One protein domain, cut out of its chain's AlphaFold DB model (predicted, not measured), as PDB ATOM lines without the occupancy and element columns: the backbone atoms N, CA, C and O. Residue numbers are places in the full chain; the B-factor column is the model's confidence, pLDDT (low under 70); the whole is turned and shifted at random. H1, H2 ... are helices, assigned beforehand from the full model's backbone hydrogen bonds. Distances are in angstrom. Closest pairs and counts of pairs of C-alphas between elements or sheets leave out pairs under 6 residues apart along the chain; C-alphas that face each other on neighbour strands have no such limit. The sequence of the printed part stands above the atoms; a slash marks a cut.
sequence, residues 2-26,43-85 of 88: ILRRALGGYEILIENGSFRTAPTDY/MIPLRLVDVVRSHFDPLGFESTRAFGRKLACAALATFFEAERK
ATOM      1  N   ILE A   2      25.695 -45.014 -18.282       94.81
ATOM      2  CA  ILE A   2      26.846 -44.256 -18.820       94.81
ATOM      3  C   ILE A   2      27.152 -43.000 -17.993       94.81
ATOM      4  O   ILE A   2      28.282 -42.822 -17.546       94.81
ATOM      5  N   LEU A   3      26.130 -42.191 -17.689       95.00
ATOM      6  CA  LEU A   3      26.297 -40.922 -16.969       95.00
ATOM      7  C   LEU A   3      26.981 -41.070 -15.595       95.00
ATOM      8  O   LEU A   3      27.722 -40.187 -15.180       95.00
ATOM      9  N   ARG A   4      26.805 -42.210 -14.906       95.00
ATOM     10  CA  ARG A   4      27.495 -42.486 -13.632       95.00
ATOM     11  C   ARG A   4      29.013 -42.568 -13.828       95.00
ATOM     12  O   ARG A   4      29.756 -41.973 -13.053       95.00
ATOM     13  N   ARG A   5      29.467 -43.292 -14.857       95.00
ATOM     14  CA  ARG A   5      30.892 -43.432 -15.190       95.00
ATOM     15  C   ARG A   5      31.454 -42.134 -15.761       95.00
ATOM     16  O   ARG A   5      32.521 -41.712 -15.337       95.00
ATOM     17  N   ALA A   6      30.708 -41.496 -16.658       96.00
ATOM     18  CA  ALA A   6      31.067 -40.223 -17.271       96.00
ATOM     19  C   ALA A   6      31.337 -39.142 -16.216       96.00
ATOM     20  O   ALA A   6      32.420 -38.575 -16.195       96.00
ATOM     21  N   LEU A   7      30.415 -38.939 -15.267       96.12
ATOM     22  CA  LEU A   7      30.603 -37.975 -14.175       96.12
ATOM     23  C   LEU A   7      31.787 -38.329 -13.261       96.12
ATOM     24  O   LEU A   7      32.455 -37.429 -12.777       96.12
ATOM     25  N   GLY A   8      32.078 -39.620 -13.049       95.00
ATOM     26  CA  GLY A   8      33.250 -40.030 -12.264       95.00
ATOM     27  C   GLY A   8      34.570 -39.715 -12.965       95.00
ATOM     28  O   GLY A   8      35.493 -39.223 -12.332       95.00
ATOM     29  N   GLY A   9      34.648 -39.941 -14.278       94.25
ATOM     30  CA  GLY A   9      35.802 -39.507 -15.068       94.25
ATOM     31  C   GLY A   9      35.909 -37.984 -15.139       94.25
ATOM     32  O   GLY A   9      37.001 -37.436 -15.043       94.25
ATOM     33  N   TYR A  10      34.775 -37.295 -15.251       95.62
ATOM     34  CA  TYR A  10      34.731 -35.842 -15.350       95.62
ATOM     35  C   TYR A  10      35.164 -35.151 -14.049       95.62
ATOM     36  O   TYR A  10      35.858 -34.147 -14.119       95.62
ATOM     37  N   GLU A  11      34.851 -35.704 -12.871       95.75
ATOM     38  CA  GLU A  11      35.371 -35.214 -11.579       95.75
ATOM     39  C   GLU A  11      36.909 -35.159 -11.557       95.75
ATOM     40  O   GLU A  11      37.469 -34.139 -11.166       95.75
ATOM     41  N   ILE A  12      37.588 -36.178 -12.094       95.44
ATOM     42  CA  ILE A  12      39.059 -36.206 -12.215       95.44
ATOM     43  C   ILE A  12      39.559 -35.090 -13.154       95.44
ATOM     44  O   ILE A  12      40.576 -34.448 -12.889       95.44
ATOM     45  N   LEU A  13      38.837 -34.822 -14.250       94.75
ATOM     46  CA  LEU A  13      39.163 -33.726 -15.175       94.75
ATOM     47  C   LEU A  13      38.924 -32.341 -14.555       94.75
ATOM     48  O   LEU A  13      39.575 -31.366 -14.931       94.75
ATOM     49  N   ILE A  14      37.972 -32.234 -13.627       95.50
ATOM     50  CA  ILE A  14      37.725 -31.000 -12.883       95.50
ATOM     51  C   ILE A  14      38.866 -30.758 -11.897       95.50
ATOM     52  O   ILE A  14      39.392 -29.648 -11.846       95.50
ATOM     53  N   GLU A  15      39.283 -31.794 -11.167       95.00
ATOM     54  CA  GLU A  15      40.381 -31.725 -10.197       95.00
ATOM     55  C   GLU A  15      41.695 -31.256 -10.825       95.00
ATOM     56  O   GLU A  15      42.395 -30.428 -10.244       95.00
ATOM     57  N   ASN A  16      42.018 -31.735 -12.028       94.12
ATOM     58  CA  ASN A  16      43.241 -31.348 -12.734       94.12
ATOM     59  C   ASN A  16      43.065 -30.139 -13.681       94.12
ATOM     60  O   ASN A  16      44.018 -29.734 -14.344       94.12
ATOM     61  N   GLY A  17      41.859 -29.571 -13.772       93.12
ATOM     62  CA  GLY A  17      41.545 -28.394 -14.588       93.12
ATOM     63  C   GLY A  17      41.401 -28.634 -16.098       93.12
ATOM     64  O   GLY A  17      40.999 -27.715 -16.817       93.12
ATOM     65  N   SER A  18      41.665 -29.846 -16.595       94.00
ATOM     66  CA  SER A  18      41.590 -30.172 -18.031       94.00
ATOM     67  C   SER A  18      40.164 -30.199 -18.593       94.00
ATOM     68  O   SER A  18      39.976 -30.160 -19.810       94.00
ATOM     69  N   PHE A  19      39.141 -30.184 -17.730       94.62
ATOM     70  CA  PHE A  19      37.736 -30.109 -18.144       94.62
ATOM     71  C   PHE A  19      37.418 -28.881 -19.018       94.62
ATOM     72  O   PHE A  19      36.509 -28.939 -19.837       94.62
ATOM     73  N   ARG A  20      38.178 -27.784 -18.884       93.81
ATOM     74  CA  ARG A  20      37.960 -26.526 -19.625       93.81
ATOM     75  C   ARG A  20      38.198 -26.646 -21.130       93.81
ATOM     76  O   ARG A  20      37.677 -25.843 -21.893       93.81
ATOM     77  N   THR A  21      39.025 -27.602 -21.543       93.12
ATOM     78  CA  THR A  21      39.325 -27.885 -22.957       93.12
ATOM     79  C   THR A  21      38.546 -29.084 -23.483       93.12
ATOM     80  O   THR A  21      38.710 -29.467 -24.638       93.12
ATOM     81  N   ALA A  22      37.755 -29.723 -22.625       92.62
ATOM     82  CA  ALA A  22      37.016 -30.916 -22.971       92.62
ATOM     83  C   ALA A  22      35.713 -30.545 -23.708       92.62
ATOM     84  O   ALA A  22      35.191 -29.442 -23.524       92.62
ATOM     85  N   PRO A  23      35.174 -31.430 -24.559       93.88
ATOM     86  CA  PRO A  23      33.958 -31.153 -25.310       93.88
ATOM     87  C   PRO A  23      32.760 -30.960 -24.376       93.88
ATOM     88  O   PRO A  23      32.601 -31.665 -23.377       93.88
ATOM     89  N   THR A  24      31.894 -30.015 -24.733       92.69
ATOM     90  CA  THR A  24      30.711 -29.644 -23.943       92.69
ATOM     91  C   THR A  24      29.437 -30.316 -24.431       92.69
ATOM     92  O   THR A  24      28.529 -30.560 -23.640       92.69
ATOM     93  N   ASP A  25      29.385 -30.651 -25.719       92.25
ATOM     94  CA  ASP A  25      28.191 -31.138 -26.395       92.25
ATOM     95  C   ASP A  25      28.512 -32.318 -27.315       92.25
ATOM     96  O   ASP A  25      29.650 -32.533 -27.740       92.25
ATOM     97  N   TYR A  26      27.486 -33.104 -27.621       91.31
ATOM     98  CA  TYR A  26      27.563 -34.260 -28.507       91.31
ATOM     99  C   TYR A  26      26.378 -34.246 -29.480       91.31
ATOM    100  O   TYR A  26      25.309 -33.743 -29.127       91.31
ATOM    101  N   MET A  43      26.030 -36.535  -5.796       95.69
ATOM    102  CA  MET A  43      26.841 -35.778  -4.847       95.69
ATOM    103  C   MET A  43      28.206 -35.472  -5.466       95.69
ATOM    104  O   MET A  43      28.882 -36.390  -5.921       95.69
ATOM    105  N   ILE A  44      28.597 -34.197  -5.468       93.69
ATOM    106  CA  ILE A  44      29.896 -33.715  -5.953       93.69
ATOM    107  C   ILE A  44      30.495 -32.823  -4.854       93.69
ATOM    108  O   ILE A  44      29.750 -32.039  -4.256       93.69
ATOM    109  N   PRO A  45      31.807 -32.912  -4.561       95.81
ATOM    110  CA  PRO A  45      32.460 -32.010  -3.617       95.81
ATOM    111  C   PRO A  45      32.237 -30.538  -3.983       95.81
ATOM    112  O   PRO A  45      32.451 -30.144  -5.128       95.81
ATOM    113  N   LEU A  46      31.870 -29.711  -2.997       95.38
ATOM    114  CA  LEU A  46      31.540 -28.291  -3.209       95.38
ATOM    115  C   LEU A  46      32.641 -27.531  -3.958       95.38
ATOM    116  O   LEU A  46      32.353 -26.823  -4.913       95.38
ATOM    117  N   ARG A  47      33.909 -27.783  -3.607       96.00
ATOM    118  CA  ARG A  47      35.069 -27.171  -4.274       96.00
ATOM    119  C   ARG A  47      35.074 -27.412  -5.787       96.00
ATOM    120  O   ARG A  47      35.394 -26.508  -6.548       96.00
ATOM    121  N   LEU A  48      34.712 -28.620  -6.225       95.38
ATOM    122  CA  LEU A  48      34.638 -28.953  -7.649       95.38
ATOM    123  C   LEU A  48      33.417 -28.300  -8.298       95.38
ATOM    124  O   LEU A  48      33.513 -27.814  -9.422       95.38
ATOM    125  N   VAL A  49      32.289 -28.227  -7.587       94.75
ATOM    126  CA  VAL A  49      31.092 -27.521  -8.067       94.75
ATOM    127  C   VAL A  49      31.391 -26.043  -8.311       94.75
ATOM    128  O   VAL A  49      31.009 -25.534  -9.360       94.75
ATOM    129  N   ASP A  50      32.109 -25.375  -7.408       94.69
ATOM    130  CA  ASP A  50      32.457 -23.956  -7.539       94.69
ATOM    131  C   ASP A  50      33.358 -23.702  -8.755       94.69
ATOM    132  O   ASP A  50      33.093 -22.809  -9.563       94.69
ATOM    133  N   VAL A  51      34.378 -24.547  -8.947       95.19
ATOM    134  CA  VAL A  51      35.272 -24.487 -10.115       95.19
ATOM    135  C   VAL A  51      34.483 -24.654 -11.412       95.19
ATOM    136  O   VAL A  51      34.645 -23.876 -12.352       95.19
ATOM    137  N   VAL A  52      33.591 -25.638 -11.466       94.75
ATOM    138  CA  VAL A  52      32.773 -25.909 -12.651       94.75
ATOM    139  C   VAL A  52      31.758 -24.796 -12.894       94.75
ATOM    140  O   VAL A  52      31.542 -24.406 -14.042       94.75
ATOM    141  N   ARG A  53      31.150 -24.256 -11.836       94.50
ATOM    142  CA  ARG A  53      30.195 -23.149 -11.921       94.50
ATOM    143  C   ARG A  53      30.860 -21.896 -12.470       94.50
ATOM    144  O   ARG A  53      30.314 -21.314 -13.392       94.50
ATOM    145  N   SER A  54      32.077 -21.571 -12.032       94.69
ATOM    146  CA  SER A  54      32.833 -20.442 -12.594       94.69
ATOM    147  C   SER A  54      33.090 -20.560 -14.105       94.69
ATOM    148  O   SER A  54      33.257 -19.550 -14.782       94.69
ATOM    149  N   HIS A  55      33.105 -21.783 -14.646       94.44
ATOM    150  CA  HIS A  55      33.307 -22.035 -16.070       94.44
ATOM    151  C   HIS A  55      31.996 -22.048 -16.872       94.44
ATOM    152  O   HIS A  55      31.908 -21.397 -17.908       94.44
ATOM    153  N   PHE A  56      30.975 -22.780 -16.413       93.62
ATOM    154  CA  PHE A  56      29.706 -22.936 -17.148       93.62
ATOM    155  C   PHE A  56      28.665 -21.848 -16.861       93.62
ATOM    156  O   PHE A  56      27.690 -21.718 -17.612       93.62
ATOM    157  N   ASP A  57      28.860 -21.098 -15.781       94.44
ATOM    158  CA  ASP A  57      28.044 -19.970 -15.346       94.44
ATOM    159  C   ASP A  57      28.943 -18.828 -14.826       94.44
ATOM    160  O   ASP A  57      28.945 -18.509 -13.635       94.44
ATOM    161  N   PRO A  58      29.751 -18.208 -15.707       93.25
ATOM    162  CA  PRO A  58      30.707 -17.175 -15.306       93.25
ATOM    163  C   PRO A  58      30.034 -15.891 -14.802       93.25
ATOM    164  O   PRO A  58      30.667 -15.106 -14.101       93.25
ATOM    165  N   LEU A  59      28.768 -15.664 -15.167       93.44
ATOM    166  CA  LEU A  59      28.003 -14.466 -14.810       93.44
ATOM    167  C   LEU A  59      26.998 -14.702 -13.671       93.44
ATOM    168  O   LEU A  59      26.438 -13.737 -13.158       93.44
ATOM    169  N   GLY A  60      26.764 -15.953 -13.261       91.81
ATOM    170  CA  GLY A  60      25.833 -16.284 -12.178       91.81
ATOM    171  C   GLY A  60      24.352 -16.178 -12.557       91.81
ATOM    172  O   GLY A  60      23.511 -16.007 -11.675       91.81
ATOM    173  N   PHE A  61      24.019 -16.225 -13.850       93.75
ATOM    174  CA  PHE A  61      22.640 -16.083 -14.341       93.75
ATOM    175  C   PHE A  61      21.972 -17.425 -14.656       93.75
ATOM    176  O   PHE A  61      20.769 -17.471 -14.921       93.75
ATOM    177  N   GLU A  62      22.722 -18.528 -14.636       92.19
ATOM    178  CA  GLU A  62      22.171 -19.843 -14.936       92.19
ATOM    179  C   GLU A  62      21.382 -20.414 -13.756       92.19
ATOM    180  O   GLU A  62      21.816 -20.438 -12.604       92.19
ATOM    181  N   SER A  63      20.214 -20.983 -14.054       94.38
ATOM    182  CA  SER A  63      19.493 -21.772 -13.053       94.38
ATOM    183  C   SER A  63      20.286 -23.032 -12.682       94.38
ATOM    184  O   SER A  63      20.968 -23.627 -13.521       94.38
ATOM    185  N   THR A  64      20.103 -23.543 -11.461       92.56
ATOM    186  CA  THR A  64      20.714 -24.817 -11.030       92.56
ATOM    187  C   THR A  64      20.397 -25.972 -11.989       92.56
ATOM    188  O   THR A  64      21.238 -26.839 -12.226       92.56
ATOM    189  N   ARG A  65      19.199 -25.971 -12.591       92.75
ATOM    190  CA  ARG A  65      18.790 -26.961 -13.597       92.75
ATOM    191  C   ARG A  65      19.591 -26.827 -14.891       92.75
ATOM    192  O   ARG A  65      20.017 -27.840 -15.442       92.75
ATOM    193  N   ALA A  66      19.770 -25.604 -15.387       93.56
ATOM    194  CA  ALA A  66      20.536 -25.347 -16.603       93.56
ATOM    195  C   ALA A  66      22.020 -25.683 -16.400       93.56
ATOM    196  O   ALA A  66      22.600 -26.397 -17.217       93.56
ATOM    197  N   PHE A  67      22.588 -25.305 -15.252       94.75
ATOM    198  CA  PHE A  67      23.926 -25.714 -14.834       94.75
ATOM    199  C   PHE A  67      24.090 -27.243 -14.810       94.75
ATOM    200  O   PHE A  67      25.003 -27.780 -15.437       94.75
ATOM    201  N   GLY A  68      23.174 -27.962 -14.149       94.50
ATOM    202  CA  GLY A  68      23.214 -29.426 -14.082       94.50
ATOM    203  C   GLY A  68      23.135 -30.086 -15.460       94.50
ATOM    204  O   GLY A  68      23.818 -31.079 -15.710       94.50
ATOM    205  N   ARG A  69      22.358 -29.503 -16.384       94.44
ATOM    206  CA  ARG A  69      22.303 -29.952 -17.779       94.44
ATOM    207  C   ARG A  69      23.645 -29.760 -18.484       94.44
ATOM    208  O   ARG A  69      24.122 -30.718 -19.079       94.44
ATOM    209  N   LYS A  70      24.259 -28.575 -18.395       95.19
ATOM    210  CA  LYS A  70      25.570 -28.296 -19.012       95.19
ATOM    211  C   LYS A  70      26.649 -29.247 -18.488       95.19
ATOM    212  O   LYS A  70      27.358 -29.858 -19.278       95.19
ATOM    213  N   LEU A  71      26.704 -29.451 -17.169       95.38
ATOM    214  CA  LEU A  71      27.622 -30.400 -16.533       95.38
ATOM    215  C   LEU A  71      27.413 -31.832 -17.051       95.38
ATOM    216  O   LEU A  71      28.373 -32.497 -17.433       95.38
ATOM    217  N   ALA A  72      26.170 -32.318 -17.064       95.62
ATOM    218  CA  ALA A  72      25.874 -33.673 -17.521       95.62
ATOM    219  C   ALA A  72      26.169 -33.857 -19.020       95.62
ATOM    220  O   ALA A  72      26.707 -34.896 -19.406       95.62
ATOM    221  N   CYS A  73      25.853 -32.858 -19.848       95.44
ATOM    222  CA  CYS A  73      26.153 -32.863 -21.278       95.44
ATOM    223  C   CYS A  73      27.661 -32.906 -21.534       95.44
ATOM    224  O   CYS A  73      28.106 -33.788 -22.266       95.44
ATOM    225  N   ALA A  74      28.445 -32.063 -20.856       96.56
ATOM    226  CA  ALA A  74      29.898 -32.062 -20.982       96.56
ATOM    227  C   ALA A  74      30.504 -33.397 -20.523       96.56
ATOM    228  O   ALA A  74      31.289 -34.015 -21.240       96.56
ATOM    229  N   ALA A  75      30.071 -33.932 -19.379       96.44
ATOM    230  CA  ALA A  75      30.529 -35.242 -18.915       96.44
ATOM    231  C   ALA A  75      30.246 -36.360 -19.939       96.44
ATOM    232  O   ALA A  75      31.088 -37.225 -20.170       96.44
ATOM    233  N   LEU A  76      29.083 -36.352 -20.592       95.94
ATOM    234  CA  LEU A  76      28.775 -37.324 -21.644       95.94
ATOM    235  C   LEU A  76      29.580 -37.080 -22.923       95.94
ATOM    236  O   LEU A  76      30.089 -38.037 -23.498       95.94
ATOM    237  N   ALA A  77      29.734 -35.827 -23.346       95.81
ATOM    238  CA  ALA A  77      30.523 -35.466 -24.516       95.81
ATOM    239  C   ALA A  77      31.977 -35.931 -24.369       95.81
ATOM    240  O   ALA A  77      32.503 -36.599 -25.258       95.81
ATOM    241  N   THR A  78      32.590 -35.672 -23.210       95.62
ATOM    242  CA  THR A  78      33.948 -36.145 -22.893       95.62
ATOM    243  C   THR A  78      34.047 -37.665 -22.900       95.62
ATOM    244  O   THR A  78      34.992 -38.222 -23.456       95.62
ATOM    245  N   PHE A  79      33.048 -38.352 -22.340       95.31
ATOM    246  CA  PHE A  79      32.990 -39.808 -22.361       95.31
ATOM    247  C   PHE A  79      32.920 -40.351 -23.798       95.31
ATOM    248  O   PHE A  79      33.662 -41.267 -24.148       95.31
ATOM    249  N   PHE A  80      32.071 -39.777 -24.652       94.56
ATOM    250  CA  PHE A  80      31.933 -40.208 -26.044       94.56
ATOM    251  C   PHE A  80      33.165 -39.888 -26.892       94.56
ATOM    252  O   PHE A  80      33.534 -40.683 -27.755       94.56
ATOM    253  N   GLU A  81      33.827 -38.756 -26.655       93.50
ATOM    254  CA  GLU A  81      35.081 -38.432 -27.337       93.50
ATOM    255  C   GLU A  81      36.209 -39.393 -26.932       93.50
ATOM    256  O   GLU A  81      36.986 -39.830 -27.782       93.50
ATOM    257  N   ALA A  82      36.273 -39.776 -25.653       90.25
ATOM    258  CA  ALA A  82      37.233 -40.762 -25.171       90.25
ATOM    259  C   ALA A  82      37.005 -42.151 -25.792       90.25
ATOM    260  O   ALA A  82      37.970 -42.814 -26.153       90.25
ATOM    261  N   GLU A  83      35.749 -42.572 -25.970       89.62
ATOM    262  CA  GLU A  83      35.414 -43.840 -26.642       89.62
ATOM    263  C   GLU A  83      35.661 -43.797 -28.163       89.62
ATOM    264  O   GLU A  83      35.922 -44.830 -28.774       89.62
ATOM    265  N   ARG A  84      35.629 -42.612 -28.794       86.81
ATOM    266  CA  ARG A  84      35.982 -42.444 -30.218       86.81
ATOM    267  C   ARG A  84      37.474 -42.608 -30.497       86.81
ATOM    268  O   ARG A  84      37.841 -42.954 -31.619       86.81
ATOM    269  N   LYS A  85      38.342 -42.329 -29.521       79.62
ATOM    270  CA  LYS A  85      39.789 -42.516 -29.672       79.62
ATOM    271  C   LYS A  85      40.074 -44.022 -29.564       79.62
ATOM    272  O   LYS A  85      39.755 -44.605 -28.529       79.62
TER     273      LYS A  85
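AT A GLANCE: This is residues 2 to 26 and 43 to 85 of the 88 residues of the protein "VirC2 protein" of Ensifer sp. YR511 (UniProt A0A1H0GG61). One long helix, H4, makes the long axis of the model, and two shorter helices, H1 and H3, stand crosswise to it and to each other. H1 crosses H4 at residues 72 to 79, H3 meets it at residues 67 to 71, and the single turn H2 sits close to H1 and H3 and near H4. The printed part has 68 residues with four named helices, in the order H1, H2, H3, H4, and no named strand; the class is all helix. The whole is compact, with a radius of gyration of the C-alphas of 11.3 A, yet elongated in outline, spanning 34 by 22 by 21 A.

HOW THE PARTS SIT: H1, residues 2 to 15, touches H4, residues 64 to 84, and the two are about perpendicular at 84 degrees. Their closest C-alphas are those of Ala 6 and Ala 75, 5.3 A apart, and H4 takes part with residues 72 to 79 alone. With residues 11 to 15 alone H1 touches H3, residues 46 to 56, about perpendicular at 87 degrees; the closest C-alphas, those of Ile 14 and Leu 48, are 6.4 A apart. H2, residues 18 to 21, is close to H1 but not clearly touching, with the closest C-alphas, those of Leu 13 and Phe 19, 4.9 A apart. H2 is also close to H3 but not clearly touching, the closest C-alphas being those of Arg 20 and His 55, 7.4 A apart. H2 and H4 are near each other, with 5 pairs of C-alphas within 10 A. H3 touches residues 67 to 71 of H4 alone, about perpendicular at 85 degrees, and the closest C-alphas are those of Phe 56 and Phe 67, 6.8 A apart. The helix packing is mostly crossed: of the three touching pairs, 0 are at a shallow tilt. In H3 and H4 every O i to N i+4 pair is within hydrogen-bond range, in H1 9 of 10 are, and H2 is too short for such a pair.

IN THESE COORDINATES: H1 begins at C-alpha 2, (26.846, -44.256, -18.820), and measures 20.4 A from first to last C-alpha at residue 15. H2 holds residues 18 to 21. H3 begins at C-alpha 46, (31.540, -28.291, -3.209), and measures 15.0 A to C-alpha 56. H4 measures 30.2 A from C-alpha 64 to C-alpha 84, which is at (35.982, -42.444, -30.218).

THE WHOLE: The two C-alphas farthest apart, those of Phe 61 and Lys 85, are 35.0 A apart. Residues 27 to 42 are not printed, and C-alphas 26 and 43 are 23.7 A apart across this cut, which falls in the link from H2 to H3. Of the links that are printed whole, H1 to H2 is tight and H3 to H4 is short, with 7 residues. The mean pLDDT of the printed part is 94.0, and no printed residue is under 70.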